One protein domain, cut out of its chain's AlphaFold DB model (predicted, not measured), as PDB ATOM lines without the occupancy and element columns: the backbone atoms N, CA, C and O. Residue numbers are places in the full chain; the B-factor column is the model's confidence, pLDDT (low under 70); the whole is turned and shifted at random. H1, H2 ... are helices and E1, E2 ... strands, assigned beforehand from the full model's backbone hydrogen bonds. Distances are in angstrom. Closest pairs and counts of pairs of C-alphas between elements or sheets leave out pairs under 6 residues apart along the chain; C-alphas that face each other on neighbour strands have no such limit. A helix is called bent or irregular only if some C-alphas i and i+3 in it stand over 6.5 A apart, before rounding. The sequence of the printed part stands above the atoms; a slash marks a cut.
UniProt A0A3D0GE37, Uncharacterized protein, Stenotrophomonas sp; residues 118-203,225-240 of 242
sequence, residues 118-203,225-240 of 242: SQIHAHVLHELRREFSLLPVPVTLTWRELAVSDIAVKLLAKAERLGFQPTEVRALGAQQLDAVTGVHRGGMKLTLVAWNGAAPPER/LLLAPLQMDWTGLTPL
ATOM      1  N   SER A 118      11.111  21.909 -30.861       90.12
ATOM      2  CA  SER A 118      10.793  21.393 -32.197       90.12
ATOM      3  C   SER A 118       9.675  20.348 -32.155       90.12
ATOM      4  O   SER A 118       8.760  20.399 -32.976       90.12
ATOM      5  N   GLN A 119       9.675  19.479 -31.140       90.50
ATOM      6  CA  GLN A 119       8.637  18.469 -30.935       90.50
ATOM      7  C   GLN A 119       7.285  19.085 -30.558       90.50
ATOM      8  O   GLN A 119       6.257  18.743 -31.141       90.50
ATOM      9  N   ILE A 120       7.285  20.043 -29.626       90.62
ATOM     10  CA  ILE A 120       6.072  20.788 -29.260       90.62
ATOM     11  C   ILE A 120       5.527  21.559 -30.467       90.62
ATOM     12  O   ILE A 120       4.320  21.575 -30.700       90.62
ATOM     13  N   HIS A 121       6.400  22.166 -31.271       91.81
ATOM     14  CA  HIS A 121       5.976  22.880 -32.467       91.81
ATOM     15  C   HIS A 121       5.336  21.951 -33.505       91.81
ATOM     16  O   HIS A 121       4.253  22.262 -34.002       91.81
ATOM     17  N   ALA A 122       5.952  20.801 -33.792       91.56
ATOM     18  CA  ALA A 122       5.388  19.803 -34.701       91.56
ATOM     19  C   ALA A 122       3.989  19.353 -34.256       91.56
ATOM     20  O   ALA A 122       3.061  19.289 -35.065       91.56
ATOM     21  N   HIS A 123       3.821  19.126 -32.952       91.50
ATOM     22  CA  HIS A 123       2.541  18.745 -32.365       91.50
ATOM     23  C   HIS A 123       1.482  19.847 -32.476       91.50
ATOM     24  O   HIS A 123       0.372  19.592 -32.930       91.50
ATOM     25  N   VAL A 124       1.823  21.096 -32.147       92.06
ATOM     26  CA  VAL A 124       0.899  22.236 -32.295       92.06
ATOM     27  C   VAL A 124       0.463  22.418 -33.750       92.06
ATOM     28  O   VAL A 124      -0.708  22.691 -34.006       92.06
ATOM     29  N   LEU A 125       1.370  22.239 -34.717       91.50
ATOM     30  CA  LEU A 125       1.016  22.263 -36.139       91.50
ATOM     31  C   LEU A 125       0.024  21.145 -36.492       91.50
ATOM     32  O   LEU A 125      -0.903  21.381 -37.266       91.50
ATOM     33  N   HIS A 126       0.202  19.944 -35.938       91.31
ATOM     34  CA  HIS A 126      -0.732  18.834 -36.125       91.31
ATOM     35  C   HIS A 126      -2.117  19.150 -35.543       91.31
ATOM     36  O   HIS A 126      -3.107  19.068 -36.273       91.31
ATOM     37  N   GLU A 127      -2.183  19.584 -34.282       89.81
ATOM     38  CA  GLU A 127      -3.439  19.944 -33.618       89.81
ATOM     39  C   GLU A 127      -4.170  21.053 -34.375       89.81
ATOM     40  O   GLU A 127      -5.351  20.922 -34.681       89.81
ATOM     41  N   LEU A 128      -3.469  22.109 -34.790       90.12
ATOM     42  CA  LEU A 128      -4.076  23.184 -35.573       90.12
ATOM     43  C   LEU A 128      -4.626  22.690 -36.912       90.12
ATOM     44  O   LEU A 128      -5.730  23.076 -37.288       90.12
ATOM     45  N   ARG A 129      -3.908  21.825 -37.638       88.69
ATOM     46  CA  ARG A 129      -4.426  21.243 -38.890       88.69
ATOM     47  C   ARG A 129      -5.685  20.422 -38.650       88.69
ATOM     48  O   ARG A 129      -6.637  20.547 -39.423       88.69
ATOM     49  N   ARG A 130      -5.696  19.616 -37.585       87.00
ATOM     50  CA  ARG A 130      -6.863  18.841 -37.160       87.00
ATOM     51  C   ARG A 130      -8.036  19.769 -36.854       87.00
ATOM     52  O   ARG A 130      -9.081  19.619 -37.478       87.00
ATOM     53  N   GLU A 131      -7.855  20.776 -36.006       85.19
ATOM     54  CA  GLU A 131      -8.907  21.743 -35.664       85.19
ATOM     55  C   GLU A 131      -9.435  22.474 -36.904       85.19
ATOM     56  O   GLU A 131     -10.639  22.519 -37.137       85.19
ATOM     57  N   PHE A 132      -8.551  22.957 -37.780       82.62
ATOM     58  CA  PHE A 132      -8.949  23.610 -39.031       82.62
ATOM     59  C   PHE A 132      -9.701  22.691 -40.002       82.62
ATOM     60  O   PHE A 132     -10.447  23.191 -40.846       82.62
ATOM     61  N   SER A 133      -9.490  21.372 -39.935       81.62
ATOM     62  CA  SER A 133     -10.228  20.399 -40.750       81.62
ATOM     63  C   SER A 133     -11.672  20.202 -40.283       81.62
ATOM     64  O   SER A 133     -12.518  19.847 -41.100       81.62
ATOM     65  N   LEU A 134     -11.950  20.478 -39.005       82.00
ATOM     66  CA  LEU A 134     -13.271  20.359 -38.384       82.00
ATOM     67  C   LEU A 134     -14.109  21.638 -38.523       82.00
ATOM     68  O   LEU A 134     -15.325  21.597 -38.344       82.00
ATOM     69  N   LEU A 135     -13.484  22.775 -38.841       76.31
ATOM     70  CA  LEU A 135     -14.197  24.038 -39.000       76.31
ATOM     71  C   LEU A 135     -15.130  24.000 -40.225       76.31
ATOM     72  O   LEU A 135     -14.682  23.642 -41.317       76.31
ATOM     73  N   PRO A 136     -16.389  24.459 -40.098       68.56
ATOM     74  CA  PRO A 136     -17.394  24.418 -41.164       68.56
ATOM     75  C   PRO A 136     -17.196  25.527 -42.218       68.56
ATOM     76  O   PRO A 136     -18.157  26.108 -42.714       68.56
ATOM     77  N   VAL A 137     -15.948  25.868 -42.547       63.31
ATOM     78  CA  VAL A 137     -15.604  26.975 -43.449       63.31
ATOM     79  C   VAL A 137     -15.136  26.405 -44.792       63.31
ATOM     80  O   VAL A 137     -14.318  25.483 -44.803       63.31
ATOM     81  N   PRO A 138     -15.601  26.928 -45.942       57.34
ATOM     82  CA  PRO A 138     -15.098  26.517 -47.248       57.34
ATOM     83  C   PRO A 138     -13.661  27.019 -47.418       57.34
ATOM     84  O   PRO A 138     -13.420  28.189 -47.714       57.34
ATOM     85  N   VAL A 139     -12.684  26.142 -47.184       55.06
ATOM     86  CA  VAL A 139     -11.268  26.524 -47.203       55.06
ATOM     87  C   VAL A 139     -10.657  26.180 -48.553       55.06
ATOM     88  O   VAL A 139     -10.558  25.012 -48.926       55.06
ATOM     89  N   THR A 140     -10.178  27.187 -49.280       57.03
ATOM     90  CA  THR A 140      -9.170  26.941 -50.311       57.03
ATOM     91  C   THR A 140      -7.899  26.473 -49.597       57.03
ATOM     92  O   THR A 140      -7.375  27.165 -48.721       57.03
ATOM     93  N   LEU A 141      -7.420  25.269 -49.929       53.47
ATOM     94  CA  LEU A 141      -6.292  24.587 -49.267       53.47
ATOM     95  C   LEU A 141      -5.075  25.504 -49.017       53.47
ATOM     96  O   LEU A 141      -4.414  25.390 -47.988       53.47
ATOM     97  N   THR A 142      -4.825  26.457 -49.917       57.81
ATOM     98  CA  THR A 142      -3.677  27.372 -49.888       57.81
ATOM     99  C   THR A 142      -3.660  28.330 -48.692       57.81
ATOM    100  O   THR A 142      -2.588  28.646 -48.183       57.81
ATOM    101  N   TRP A 143      -4.815  28.808 -48.217       69.25
ATOM    102  CA  TRP A 143      -4.851  29.741 -47.082       69.25
ATOM    103  C   TRP A 143      -4.713  29.023 -45.732       69.25
ATOM    104  O   TRP A 143      -4.144  29.578 -44.791       69.25
ATOM    105  N   ARG A 144      -5.174  27.766 -45.648       74.62
ATOM    106  CA  ARG A 144      -5.178  26.976 -44.409       74.62
ATOM    107  C   ARG A 144      -3.777  26.807 -43.830       74.62
ATOM    108  O   ARG A 144      -3.562  27.115 -42.666       74.62
ATOM    109  N   GLU A 145      -2.822  26.356 -44.638       77.94
ATOM    110  CA  GLU A 145      -1.459  26.088 -44.153       77.94
ATOM    111  C   GLU A 145      -0.710  27.366 -43.751       77.94
ATOM    112  O   GLU A 145       0.068  27.354 -42.794       77.94
ATOM    113  N   LEU A 146      -0.984  28.491 -44.422       76.62
ATOM    114  CA  LEU A 146      -0.450  29.799 -44.028       76.62
ATOM    115  C   LEU A 146      -1.010  30.244 -42.672       76.62
ATOM    116  O   LEU A 146      -0.256  30.715 -41.822       76.62
ATOM    117  N   ALA A 147      -2.316  30.064 -42.454       80.62
ATOM    118  CA  ALA A 147      -2.962  30.370 -41.182       80.62
ATOM    119  C   ALA A 147      -2.431  29.480 -40.047       80.62
ATOM    120  O   ALA A 147      -2.045  29.999 -39.003       80.62
ATOM    121  N   VAL A 148      -2.342  28.164 -40.271       86.88
ATOM    122  CA  VAL A 148      -1.763  27.197 -39.322       86.88
ATOM    123  C   VAL A 148      -0.349  27.620 -38.916       86.88
ATOM    124  O   VAL A 148      -0.047  27.698 -37.728       86.88
ATOM    125  N   SER A 149       0.488  27.956 -39.898       83.00
ATOM    126  CA  SER A 149       1.870  28.391 -39.679       83.00
ATOM    127  C   SER A 149       1.960  29.674 -38.846       83.00
ATOM    128  O   SER A 149       2.765  29.756 -37.921       83.00
ATOM    129  N   ASP A 150       1.124  30.676 -39.136       84.56
ATOM    130  CA  ASP A 150       1.089  31.937 -38.382       84.56
ATOM    131  C   ASP A 150       0.581  31.744 -36.943       84.56
ATOM    132  O   ASP A 150       1.136  32.293 -35.986       84.56
ATOM    133  N   ILE A 151      -0.478  30.949 -36.777       88.62
ATOM    134  CA  ILE A 151      -1.089  30.678 -35.476       88.62
ATOM    135  C   ILE A 151      -0.128  29.898 -34.585       88.62
ATOM    136  O   ILE A 151       0.040  30.284 -33.429       88.62
ATOM    137  N   ALA A 152       0.527  28.856 -35.107       89.50
ATOM    138  CA  ALA A 152       1.469  28.037 -34.347       89.50
ATOM    139  C   ALA A 152       2.569  28.899 -33.711       89.50
ATOM    140  O   ALA A 152       2.786  28.830 -32.502       89.50
ATOM    141  N   VAL A 153       3.181  29.800 -34.486       85.44
ATOM    142  CA  VAL A 153       4.200  30.741 -33.987       85.44
ATOM    143  C   VAL A 153       3.674  31.594 -32.846       85.44
ATOM    144  O   VAL A 153       4.324  31.731 -31.808       85.44
ATOM    145  N   LYS A 154       2.509  32.216 -33.046       89.12
ATOM    146  CA  LYS A 154       1.919  33.139 -32.069       89.12
ATOM    147  C   LYS A 154       1.529  32.412 -30.789       89.12
ATOM    148  O   LYS A 154       1.743  32.945 -29.701       89.12
ATOM    149  N   LEU A 155       0.990  31.205 -30.922       90.44
ATOM    150  CA  LEU A 155       0.576  30.355 -29.815       90.44
ATOM    151  C   LEU A 155       1.788  29.913 -28.990       90.44
ATOM    152  O   LEU A 155       1.795  30.116 -27.779       90.44
ATOM    153  N   LEU A 156       2.848  29.422 -29.638       90.00
ATOM    154  CA  LEU A 156       4.087  29.020 -28.965       90.00
ATOM    155  C   LEU A 156       4.768  30.195 -28.260       90.00
ATOM    156  O   LEU A 156       5.146  30.073 -27.099       90.00
ATOM    157  N   ALA A 157       4.868  31.353 -28.921       88.38
ATOM    158  CA  ALA A 157       5.469  32.546 -28.326       88.38
ATOM    159  C   ALA A 157       4.682  33.049 -27.102       88.38
ATOM    160  O   ALA A 157       5.269  33.551 -26.143       88.38
ATOM    161  N   LYS A 158       3.348  32.932 -27.117       90.50
ATOM    162  CA  LYS A 158       2.505  33.263 -25.960       90.50
ATOM    163  C   LYS A 158       2.646  32.232 -24.841       90.50
ATOM    164  O   LYS A 158       2.807  32.634 -23.693       90.50
ATOM    165  N   ALA A 159       2.626  30.940 -25.160       89.81
ATOM    166  CA  ALA A 159       2.758  29.875 -24.169       89.81
ATOM    167  C   ALA A 159       4.122  29.917 -23.462       89.81
ATOM    168  O   ALA A 159       4.188  29.794 -22.242       89.81
ATOM    169  N   GLU A 160       5.192  30.218 -24.203       88.00
ATOM    170  CA  GLU A 160       6.529  30.412 -23.638       88.00
ATOM    171  C   GLU A 160       6.561  31.551 -22.606       88.00
ATOM    172  O   GLU A 160       7.142  31.392 -21.533       88.00
ATOM    173  N   ARG A 161       5.899  32.683 -22.885       88.88
ATOM    174  CA  ARG A 161       5.788  33.799 -21.924       88.88
ATOM    175  C   ARG A 161       4.988  33.426 -20.678       88.88
ATOM    176  O   ARG A 161       5.253  33.971 -19.614       88.88
ATOM    177  N   LEU A 162       4.021  32.525 -20.825       87.81
ATOM    178  CA  LEU A 162       3.215  31.982 -19.732       87.81
ATOM    179  C   LEU A 162       3.904  30.807 -19.016       87.81
ATOM    180  O   LEU A 162       3.368  30.295 -18.039       87.81
ATOM    181  N   GLY A 163       5.090  30.389 -19.469       87.56
ATOM    182  CA  GLY A 163       5.908  29.383 -18.798       87.56
ATOM    183  C   GLY A 163       5.448  27.937 -18.989       87.56
ATOM    184  O   GLY A 163       5.784  27.099 -18.157       87.56
ATOM    185  N   PHE A 164       4.711  27.615 -20.059       86.75
ATOM    186  CA  PHE A 164       4.261  26.242 -20.320       86.75
ATOM    187  C   PHE A 164       4.439  25.808 -21.783       86.75
ATOM    188  O   PHE A 164       4.658  26.627 -22.677       86.75
ATOM    189  N   GLN A 165       4.347  24.495 -22.025       87.62
ATOM    190  CA  GLN A 165       4.392  23.893 -23.360       87.62
ATOM    191  C   GLN A 165       2.991  23.402 -23.754       87.62
ATOM    192  O   GLN A 165       2.456  22.519 -23.078       87.62
ATOM    193  N   PRO A 166       2.369  23.978 -24.798       88.56
ATOM    194  CA  PRO A 166       1.026  23.600 -25.207       88.56
ATOM    195  C   PRO A 166       1.074  22.251 -25.927       88.56
ATOM    196  O   PRO A 166       1.754  22.111 -26.941       88.56
ATOM    197  N   THR A 167       0.346  21.269 -25.404       87.38
ATOM    198  CA  THR A 167       0.179  19.951 -26.040       87.38
ATOM    199  C   THR A 167      -1.246  19.732 -26.529       87.38
ATOM    200  O   THR A 167      -1.519  18.740 -27.183       87.38
ATOM    201  N   GLU A 168      -2.162  20.646 -26.232       86.00
ATOM    202  CA  GLU A 168      -3.533  20.618 -26.724       86.00
ATOM    203  C   GLU A 168      -3.891  22.006 -27.249       86.00
ATOM    204  O   GLU A 168      -3.526  23.023 -26.645       86.00
ATOM    205  N   VAL A 169      -4.598  22.044 -28.379       88.31
ATOM    206  CA  VAL A 169      -5.120  23.272 -28.982       88.31
ATOM    207  C   VAL A 169      -6.537  23.011 -29.480       88.31
ATOM    208  O   VAL A 169      -6.779  22.023 -30.169       88.31
ATOM    209  N   ARG A 170      -7.480  23.904 -29.161       86.25
ATOM    210  CA  ARG A 170      -8.860  23.843 -29.672       86.25
ATOM    211  C   ARG A 170      -9.317  25.185 -30.216       86.25
ATOM    212  O   ARG A 170      -8.931  26.238 -29.699       86.25
ATOM    213  N   ALA A 171     -10.168  25.148 -31.236       84.69
ATOM    214  CA  ALA A 171     -10.907  26.320 -31.691       84.69
ATOM    215  C   ALA A 171     -12.261  26.405 -30.968       84.69
ATOM    216  O   ALA A 171     -13.109  25.537 -31.133       84.69
ATOM    217  N   LEU A 172     -12.483  27.469 -30.189       81.50
ATOM    218  CA  LEU A 172     -13.769  27.736 -29.524       81.50
ATOM    219  C   LEU A 172     -14.802  28.351 -30.462       81.50
ATOM    220  O   LEU A 172     -16.005  28.233 -30.252       81.50
ATOM    221  N   GLY A 173     -14.328  29.065 -31.477       77.31
ATOM    222  CA  GLY A 173     -15.193  29.767 -32.401       77.31
ATOM    223  C   GLY A 173     -14.450  30.173 -33.656       77.31
ATOM    224  O   GLY A 173     -13.266  30.520 -33.619       77.31
ATOM    225  N   ALA A 174     -15.177  30.149 -34.766       82.19
ATOM    226  CA  ALA A 174     -14.725  30.614 -36.062       82.19
ATOM    227  C   ALA A 174     -15.789  31.536 -36.653       82.19
ATOM    228  O   ALA A 174     -16.977  31.225 -36.637       82.19
ATOM    229  N   GLN A 175     -15.352  32.669 -37.189       82.75
ATOM    230  CA  GLN A 175     -16.210  33.634 -37.854       82.75
ATOM    231  C   GLN A 175     -15.588  34.004 -39.195       82.75
ATOM    232  O   GLN A 175     -14.443  34.458 -39.256       82.75
ATOM    233  N   GLN A 176     -16.348  33.838 -40.274       82.38
ATOM    234  CA  GLN A 176     -15.955  34.355 -41.579       82.38
ATOM    235  C   GLN A 176     -16.101  35.881 -41.591       82.38
ATOM    236  O   GLN A 176     -17.070  36.427 -41.067       82.38
ATOM    237  N   LEU A 177     -15.114  36.564 -42.164       83.62
ATOM    238  CA  LEU A 177     -15.119  38.013 -42.323       83.62
ATOM    239  C   LEU A 177     -15.386  38.361 -43.780       83.62
ATOM    240  O   LEU A 177     -14.685  37.872 -44.674       83.62
ATOM    241  N   ASP A 178     -16.359  39.238 -43.997       84.81
ATOM    242  CA  ASP A 178     -16.737  39.698 -45.327       84.81
ATOM    243  C   ASP A 178     -15.634  40.526 -45.987       84.81
ATOM    244  O   ASP A 178     -14.765  41.120 -45.337       84.81
ATOM    245  N   ALA A 179     -15.660  40.559 -47.319       85.25
ATOM    246  CA  ALA A 179     -14.776  41.419 -48.084       85.25
ATOM    247  C   ALA A 179     -15.132  42.892 -47.870       85.25
ATOM    248  O   ALA A 179     -16.298  43.278 -47.890       85.25
ATOM    249  N   VAL A 180     -14.102  43.723 -47.729       85.88
ATOM    250  CA  VAL A 180     -14.251  45.177 -47.672       85.88
ATOM    251  C   VAL A 180     -13.620  45.749 -48.931       85.88
ATOM    252  O   VAL A 180     -12.408  45.622 -49.148       85.88
ATOM    253  N   THR A 181     -14.455  46.351 -49.777       86.81
ATOM    254  CA  THR A 181     -14.063  46.913 -51.074       86.81
ATOM    255  C   THR A 181     -12.871  47.853 -50.924       86.81
ATOM    256  O   THR A 181     -12.885  48.762 -50.100       86.81
ATOM    257  N   GLY A 182     -11.825  47.621 -51.720       82.81
ATOM    258  CA  GLY A 182     -10.595  48.420 -51.685       82.81
ATOM    259  C   GLY A 182      -9.660  48.139 -50.502       82.81
ATOM    260  O   GLY A 182      -8.605  48.760 -50.430       82.81
ATOM    261  N   VAL A 183      -9.993  47.198 -49.603       83.88
ATOM    262  CA  VAL A 183      -9.177  46.882 -48.417       83.88
ATOM    263  C   VAL A 183      -8.701  45.422 -48.393       83.88
ATOM    264  O   VAL A 183      -7.495  45.178 -48.387       83.88
ATOM    265  N   HIS A 184      -9.607  44.436 -48.382       82.19
ATOM    266  CA  HIS A 184      -9.259  43.004 -48.326       82.19
ATOM    267  C   HIS A 184     -10.367  42.117 -48.913       82.19
ATOM    268  O   HIS A 184     -11.538  42.493 -48.943       82.19
ATOM    269  N   ARG A 185     -10.017  40.894 -49.336       80.25
ATOM    270  CA  ARG A 185     -10.939  39.904 -49.942       80.25
ATOM    271  C   ARG A 185     -11.736  39.087 -48.913       80.25
ATOM    272  O   ARG A 185     -12.144  37.967 -49.192       80.25
ATOM    273  N   GLY A 186     -11.913  39.627 -47.714       81.62
ATOM    274  CA  GLY A 186     -12.446  38.886 -46.568       81.62
ATOM    275  C   GLY A 186     -11.382  38.051 -45.859       81.62
ATOM    276  O   GLY A 186     -10.179  38.225 -46.086       81.62
ATOM    277  N   GLY A 187     -11.814  37.185 -44.950       82.00
ATOM    278  CA  GLY A 187     -10.910  36.398 -44.120       82.00
ATOM    279  C   GLY A 187     -11.625  35.586 -43.049       82.00
ATOM    280  O   GLY A 187     -12.791  35.230 -43.200       82.00
ATOM    281  N   MET A 188     -10.916  35.315 -41.958       82.75
ATOM    282  CA  MET A 188     -11.445  34.559 -40.826       82.75
ATOM    283  C   MET A 188     -10.940  35.132 -39.508       82.75
ATOM    284  O   MET A 188      -9.765  35.488 -39.382       82.75
ATOM    285  N   LYS A 189     -11.831  35.170 -38.523       85.19
ATOM    286  CA  LYS A 189     -11.507  35.356 -37.115       85.19
ATOM    287  C   LYS A 189     -11.663  34.017 -36.396       85.19
ATOM    288  O   LYS A 189     -12.649  33.315 -36.607       85.19
ATOM    289  N   LEU A 190     -10.698  33.670 -35.555       85.50
ATOM    290  CA  LEU A 190     -10.706  32.480 -34.714       85.50
ATOM    291  C   LEU A 190     -10.508  32.858 -33.255       85.50
ATOM    292  O   LEU A 190      -9.711  33.743 -32.953       85.50
ATOM    293  N   THR A 191     -11.192  32.136 -32.375       87.00
ATOM    294  CA  THR A 191     -10.920  32.122 -30.934       87.00
ATOM    295  C   THR A 191     -10.307  30.772 -30.599       87.00
ATOM    296  O   THR A 191     -10.939  29.738 -30.810       87.00
ATOM    297  N   LEU A 192      -9.061  30.773 -30.138       89.12
ATOM    298  CA  LEU A 192      -8.274  29.572 -29.872       89.12
ATOM    299  C   LEU A 192      -7.932  29.477 -28.392       89.12
ATOM    300  O   LEU A 192      -7.655  30.488 -27.743       89.12
ATOM    301  N   VAL A 193      -7.865  28.249 -27.901       89.56
ATOM    302  CA  VAL A 193      -7.364  27.913 -26.568       89.56
ATOM    303  C   VAL A 193      -6.212  26.931 -26.666       89.56
ATOM    304  O   VAL A 193      -6.188  26.091 -27.566       89.56
ATOM    305  N   ALA A 194      -5.263  27.027 -25.738       89.12
ATOM    306  CA  ALA A 194      -4.165  26.077 -25.624       89.12
ATOM    307  C   ALA A 194      -3.802  25.802 -24.165       89.12
ATOM    308  O   ALA A 194      -3.846  26.702 -23.321       89.12
ATOM    309  N   TRP A 195      -3.415  24.562 -23.879       87.44
ATOM    310  CA  TRP A 195      -3.019  24.123 -22.543       87.44
ATOM    311  C   TRP A 195      -2.026  22.953 -22.607       87.44
ATOM    312  O   TRP A 195      -1.757  22.396 -23.674       87.44
ATOM    313  N   ASN A 196      -1.441  22.605 -21.460       83.00
ATOM    314  CA  ASN A 196      -0.698  21.356 -21.295       83.00
ATOM    315  C   ASN A 196      -1.707  20.270 -20.906       83.00
ATOM    316  O   ASN A 196      -2.405  20.441 -19.913       83.00
ATOM    317  N   GLY A 197      -1.783  19.167 -21.650       70.06
ATOM    318  CA  GLY A 197      -2.780  18.104 -21.475       70.06
ATOM    319  C   GLY A 197      -2.860  17.516 -20.060       70.06
ATOM    320  O   GLY A 197      -3.902  16.992 -19.682       70.06
ATOM    321  N   ALA A 198      -1.812  17.665 -19.244       60.66
ATOM    322  CA  ALA A 198      -1.825  17.262 -17.836       60.66
ATOM    323  C   ALA A 198      -2.158  18.350 -16.812       60.66
ATOM    324  O   ALA A 198      -2.323  18.049 -15.631       60.66
ATOM    325  N   ALA A 199      -2.280  19.596 -17.251       56.09
ATOM    326  CA  ALA A 199      -2.966  20.653 -16.526       56.09
ATOM    327  C   ALA A 199      -4.265  20.993 -17.283       56.09
ATOM    328  O   ALA A 199      -4.386  22.099 -17.823       56.09
ATOM    329  N   PRO A 200      -5.205  20.028 -17.416       53.56
ATOM    330  CA  PRO A 200      -6.495  20.292 -18.036       53.56
ATOM    331  C   PRO A 200      -7.185  21.447 -17.286       53.56
ATOM    332  O   PRO A 200      -7.113  21.461 -16.053       53.56
ATOM    333  N   PRO A 201      -7.837  22.405 -17.978       54.47
ATOM    334  CA  PRO A 201      -8.690  23.392 -17.323       54.47
ATOM    335  C   PRO A 201      -9.607  22.735 -16.279       54.47
ATOM    336  O   PRO A 201     -10.105  21.623 -16.492       54.47
ATOM    337  N   GLU A 202      -9.779  23.389 -15.127       48.75
ATOM    338  CA  GLU A 202     -10.504  22.814 -13.993       48.75
ATOM    339  C   GLU A 202     -11.903  22.344 -14.414       48.75
ATOM    340  O   GLU A 202     -12.691  23.093 -14.995       48.75
ATOM    341  N   ARG A 203     -12.243  21.092 -14.085       49.31
ATOM    342  CA  ARG A 203     -13.618  20.591 -14.184       49.31
ATOM    343  C   ARG A 203     -14.438  21.215 -13.058       49.31
ATOM    344  O   ARG A 203     -14.660  20.580 -12.030       49.31
ATOM    345  N   LEU A 225     -13.243  25.060 -21.381       69.25
ATOM    346  CA  LEU A 225     -12.133  25.596 -22.154       69.25
ATOM    347  C   LEU A 225     -11.959  27.117 -21.970       69.25
ATOM    348  O   LEU A 225     -10.890  27.638 -22.296       69.25
ATOM    349  N   LEU A 226     -12.939  27.831 -21.397       65.06
ATOM    350  CA  LEU A 226     -12.802  29.246 -21.024       65.06
ATOM    351  C   LEU A 226     -11.833  29.461 -19.852       65.06
ATOM    352  O   LEU A 226     -11.471  30.599 -19.562       65.06
ATOM    353  N   LEU A 227     -11.379  28.390 -19.199       67.56
ATOM    354  CA  LEU A 227     -10.350  28.429 -18.159       67.56
ATOM    355  C   LEU A 227      -8.976  27.974 -18.667       67.56
ATOM    356  O   LEU A 227      -8.044  27.815 -17.878       67.56
ATOM    357  N   ALA A 228      -8.818  27.755 -19.978       78.69
ATOM    358  CA  ALA A 228      -7.530  27.370 -20.535       78.69
ATOM    359  C   ALA A 228      -6.447  28.428 -20.224       78.69
ATOM    360  O   ALA A 228      -6.713  29.626 -20.376       78.69
ATOM    361  N   PRO A 229      -5.212  28.012 -19.866       80.12
ATOM    362  CA  PRO A 229      -4.118  28.922 -19.516       80.12
ATOM    363  C   PRO A 229      -3.798  29.951 -20.602       80.12
ATOM    364  O   PRO A 229      -3.332  31.050 -20.305       80.12
ATOM    365  N   LEU A 230      -4.032  29.601 -21.868       88.44
ATOM    366  CA  LEU A 230      -3.875  30.505 -22.994       88.44
ATOM    367  C   LEU A 230      -5.168  30.574 -23.793       88.44
ATOM    368  O   LEU A 230      -5.616  29.577 -24.353       88.44
ATOM    369  N   GLN A 231      -5.683  31.793 -23.921       89.44
ATOM    370  CA  GLN A 231      -6.702  32.182 -24.890       89.44
ATOM    371  C   GLN A 231      -6.109  33.155 -25.907       89.44
ATOM    372  O   GLN A 231      -5.311  34.043 -25.582       89.44
ATOM    373  N   MET A 232      -6.470  32.977 -27.173       90.62
ATOM    374  CA  MET A 232      -5.978  33.806 -28.259       90.62
ATOM    375  C   MET A 232      -7.030  34.002 -29.341       90.62
ATOM    376  O   MET A 232      -7.390  33.065 -30.046       90.62
ATOM    377  N   ASP A 233      -7.379  35.264 -29.566       88.38
ATOM    378  CA  ASP A 233      -8.016  35.686 -30.807       88.38
ATOM    379  C   ASP A 233      -6.973  35.797 -31.922       88.38
ATOM    380  O   ASP A 233      -5.888  36.367 -31.746       88.38
ATOM    381  N   TRP A 234      -7.321  35.278 -33.093       89.69
ATOM    382  CA  TRP A 234      -6.543  35.404 -34.313       89.69
ATOM    383  C   TRP A 234      -7.424  35.898 -35.455       89.69
ATOM    384  O   TRP A 234      -8.545  35.431 -35.627       89.69
ATOM    385  N   THR A 235      -6.894  36.809 -36.266       86.81
ATOM    386  CA  THR A 235      -7.577  37.316 -37.457       86.81
ATOM    387  C   THR A 235      -6.639  37.228 -38.650       86.81
ATOM    388  O   THR A 235      -5.588  37.871 -38.660       86.81
ATOM    389  N   GLY A 236      -7.037  36.465 -39.665       82.44
ATOM    390  CA  GLY A 236      -6.339  36.369 -40.943       82.44
ATOM    391  C   GLY A 236      -7.170  36.984 -42.054       82.44
ATOM    392  O   GLY A 236      -8.228  36.459 -42.395       82.44
ATOM    393  N   LEU A 237      -6.683  38.080 -42.635       81.88
ATOM    394  CA  LEU A 237      -7.312  38.747 -43.776       81.88
ATOM    395  C   LEU A 237      -6.551  38.427 -45.059       81.88
ATOM    396  O   LEU A 237      -5.321  38.460 -45.079       81.88
ATOM    397  N   THR A 238      -7.285  38.166 -46.138       76.62
ATOM    398  CA  THR A 238      -6.697  37.972 -47.465       76.62
ATOM    399  C   THR A 238      -6.459  39.338 -48.112       76.62
ATOM    400  O   THR A 238      -7.435  40.026 -48.432       76.62
ATOM    401  N   PRO A 239      -5.201  39.764 -48.320       72.00
ATOM    402  CA  PRO A 239      -4.920  41.055 -48.935       72.00
ATOM    403  C   PRO A 239      -5.409  41.096 -50.390       72.00
ATOM    404  O   PRO A 239      -5.532  40.066 -51.060       72.00
ATOM    405  N   LEU A 240      -5.687  42.300 -50.890       75.00
ATOM    406  CA  LEU A 240      -5.905  42.508 -52.320       75.00
ATOM    407  C   LEU A 240      -4.587  42.291 -53.087       75.00
ATOM    408  O   LEU A 240      -3.519  42.586 -52.542       75.00
TER     409      LEU A 240
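AT A GLANCE: This is residues 118 to 203 and 225 to 240 of the 242 residues of an uncharacterized protein of Stenotrophomonas sp (UniProt A0A3D0GE37). A long, twisted sheet of three strands has one face covered by two helices, H1 over the E1 edge and H2 over E2 and E3, the helices set at a slant to each other. This makes two layers, helices on one face of a sheet. The printed part has 102 residues, with two named helices and three named strands that follow along the chain as H1, H2, E1, E2, E3; the sheet order is E1, E2, E3, all antiparallel, and the class is mixed, helices and strands. It is compact, with a radius of gyration of the C-alphas of 14.1 A, yet elongated, spanning 45 by 29 by 25 A.

IN THESE COORDINATES: H1, residues 118 to 134, begins at C-alpha 118 (10.793, 21.393, -32.197) and is 24.9 A long. H2, residues 141 to 161, measures 31.3 A; it is neither bent nor irregular, but only just: C-alphas 142 and 145 are 6.3 A apart. E1, residues 168 to 177, measures 26.1 A and bends by 53 degrees at residue 172. E2, residues 184 to 195, measures 32.6 A. E3, residues 230 to 239, measures 28.0 A and ends at C-alpha 239 (-4.920, 41.055, -48.935).

HOW THE PARTS SIT: E1 and E2 form an antiparallel hairpin, with N 172 and O 191 at 2.8 A. E2 and E3 are antiparallel, with N 190 and O 234 at 2.8 A. H1 is on the sheet over E1, at a height of 8.0 A; the closest C-alphas are those of Glu 127 and Val 169, 5.9 A. H2 is on it over E2 and E3, at a height of 7.7 A; its closest C-alphas to E3 are those of Ala 159 and Leu 230, 6.8 A. H1 and H2 touch at Leu 128 and Val 148, their closest C-alphas, 6.0 A, at a steep tilt of 49 degrees, opposite ways. Every O i to N i+4 pair is within hydrogen-bond range in H1, and 15 of 17 in H2.

THE WHOLE: The C-alphas farthest apart are those of Gly 182 and Ala 198, 46.8 A. Residues 204 to 224 are not printed, with 9.5 A between C-alphas 203 and 225 across the cut. Of the links printed whole, none is long. The model's pLDDT is under 70 at residues 136 to 143, 198 to 203 and 225 to 227.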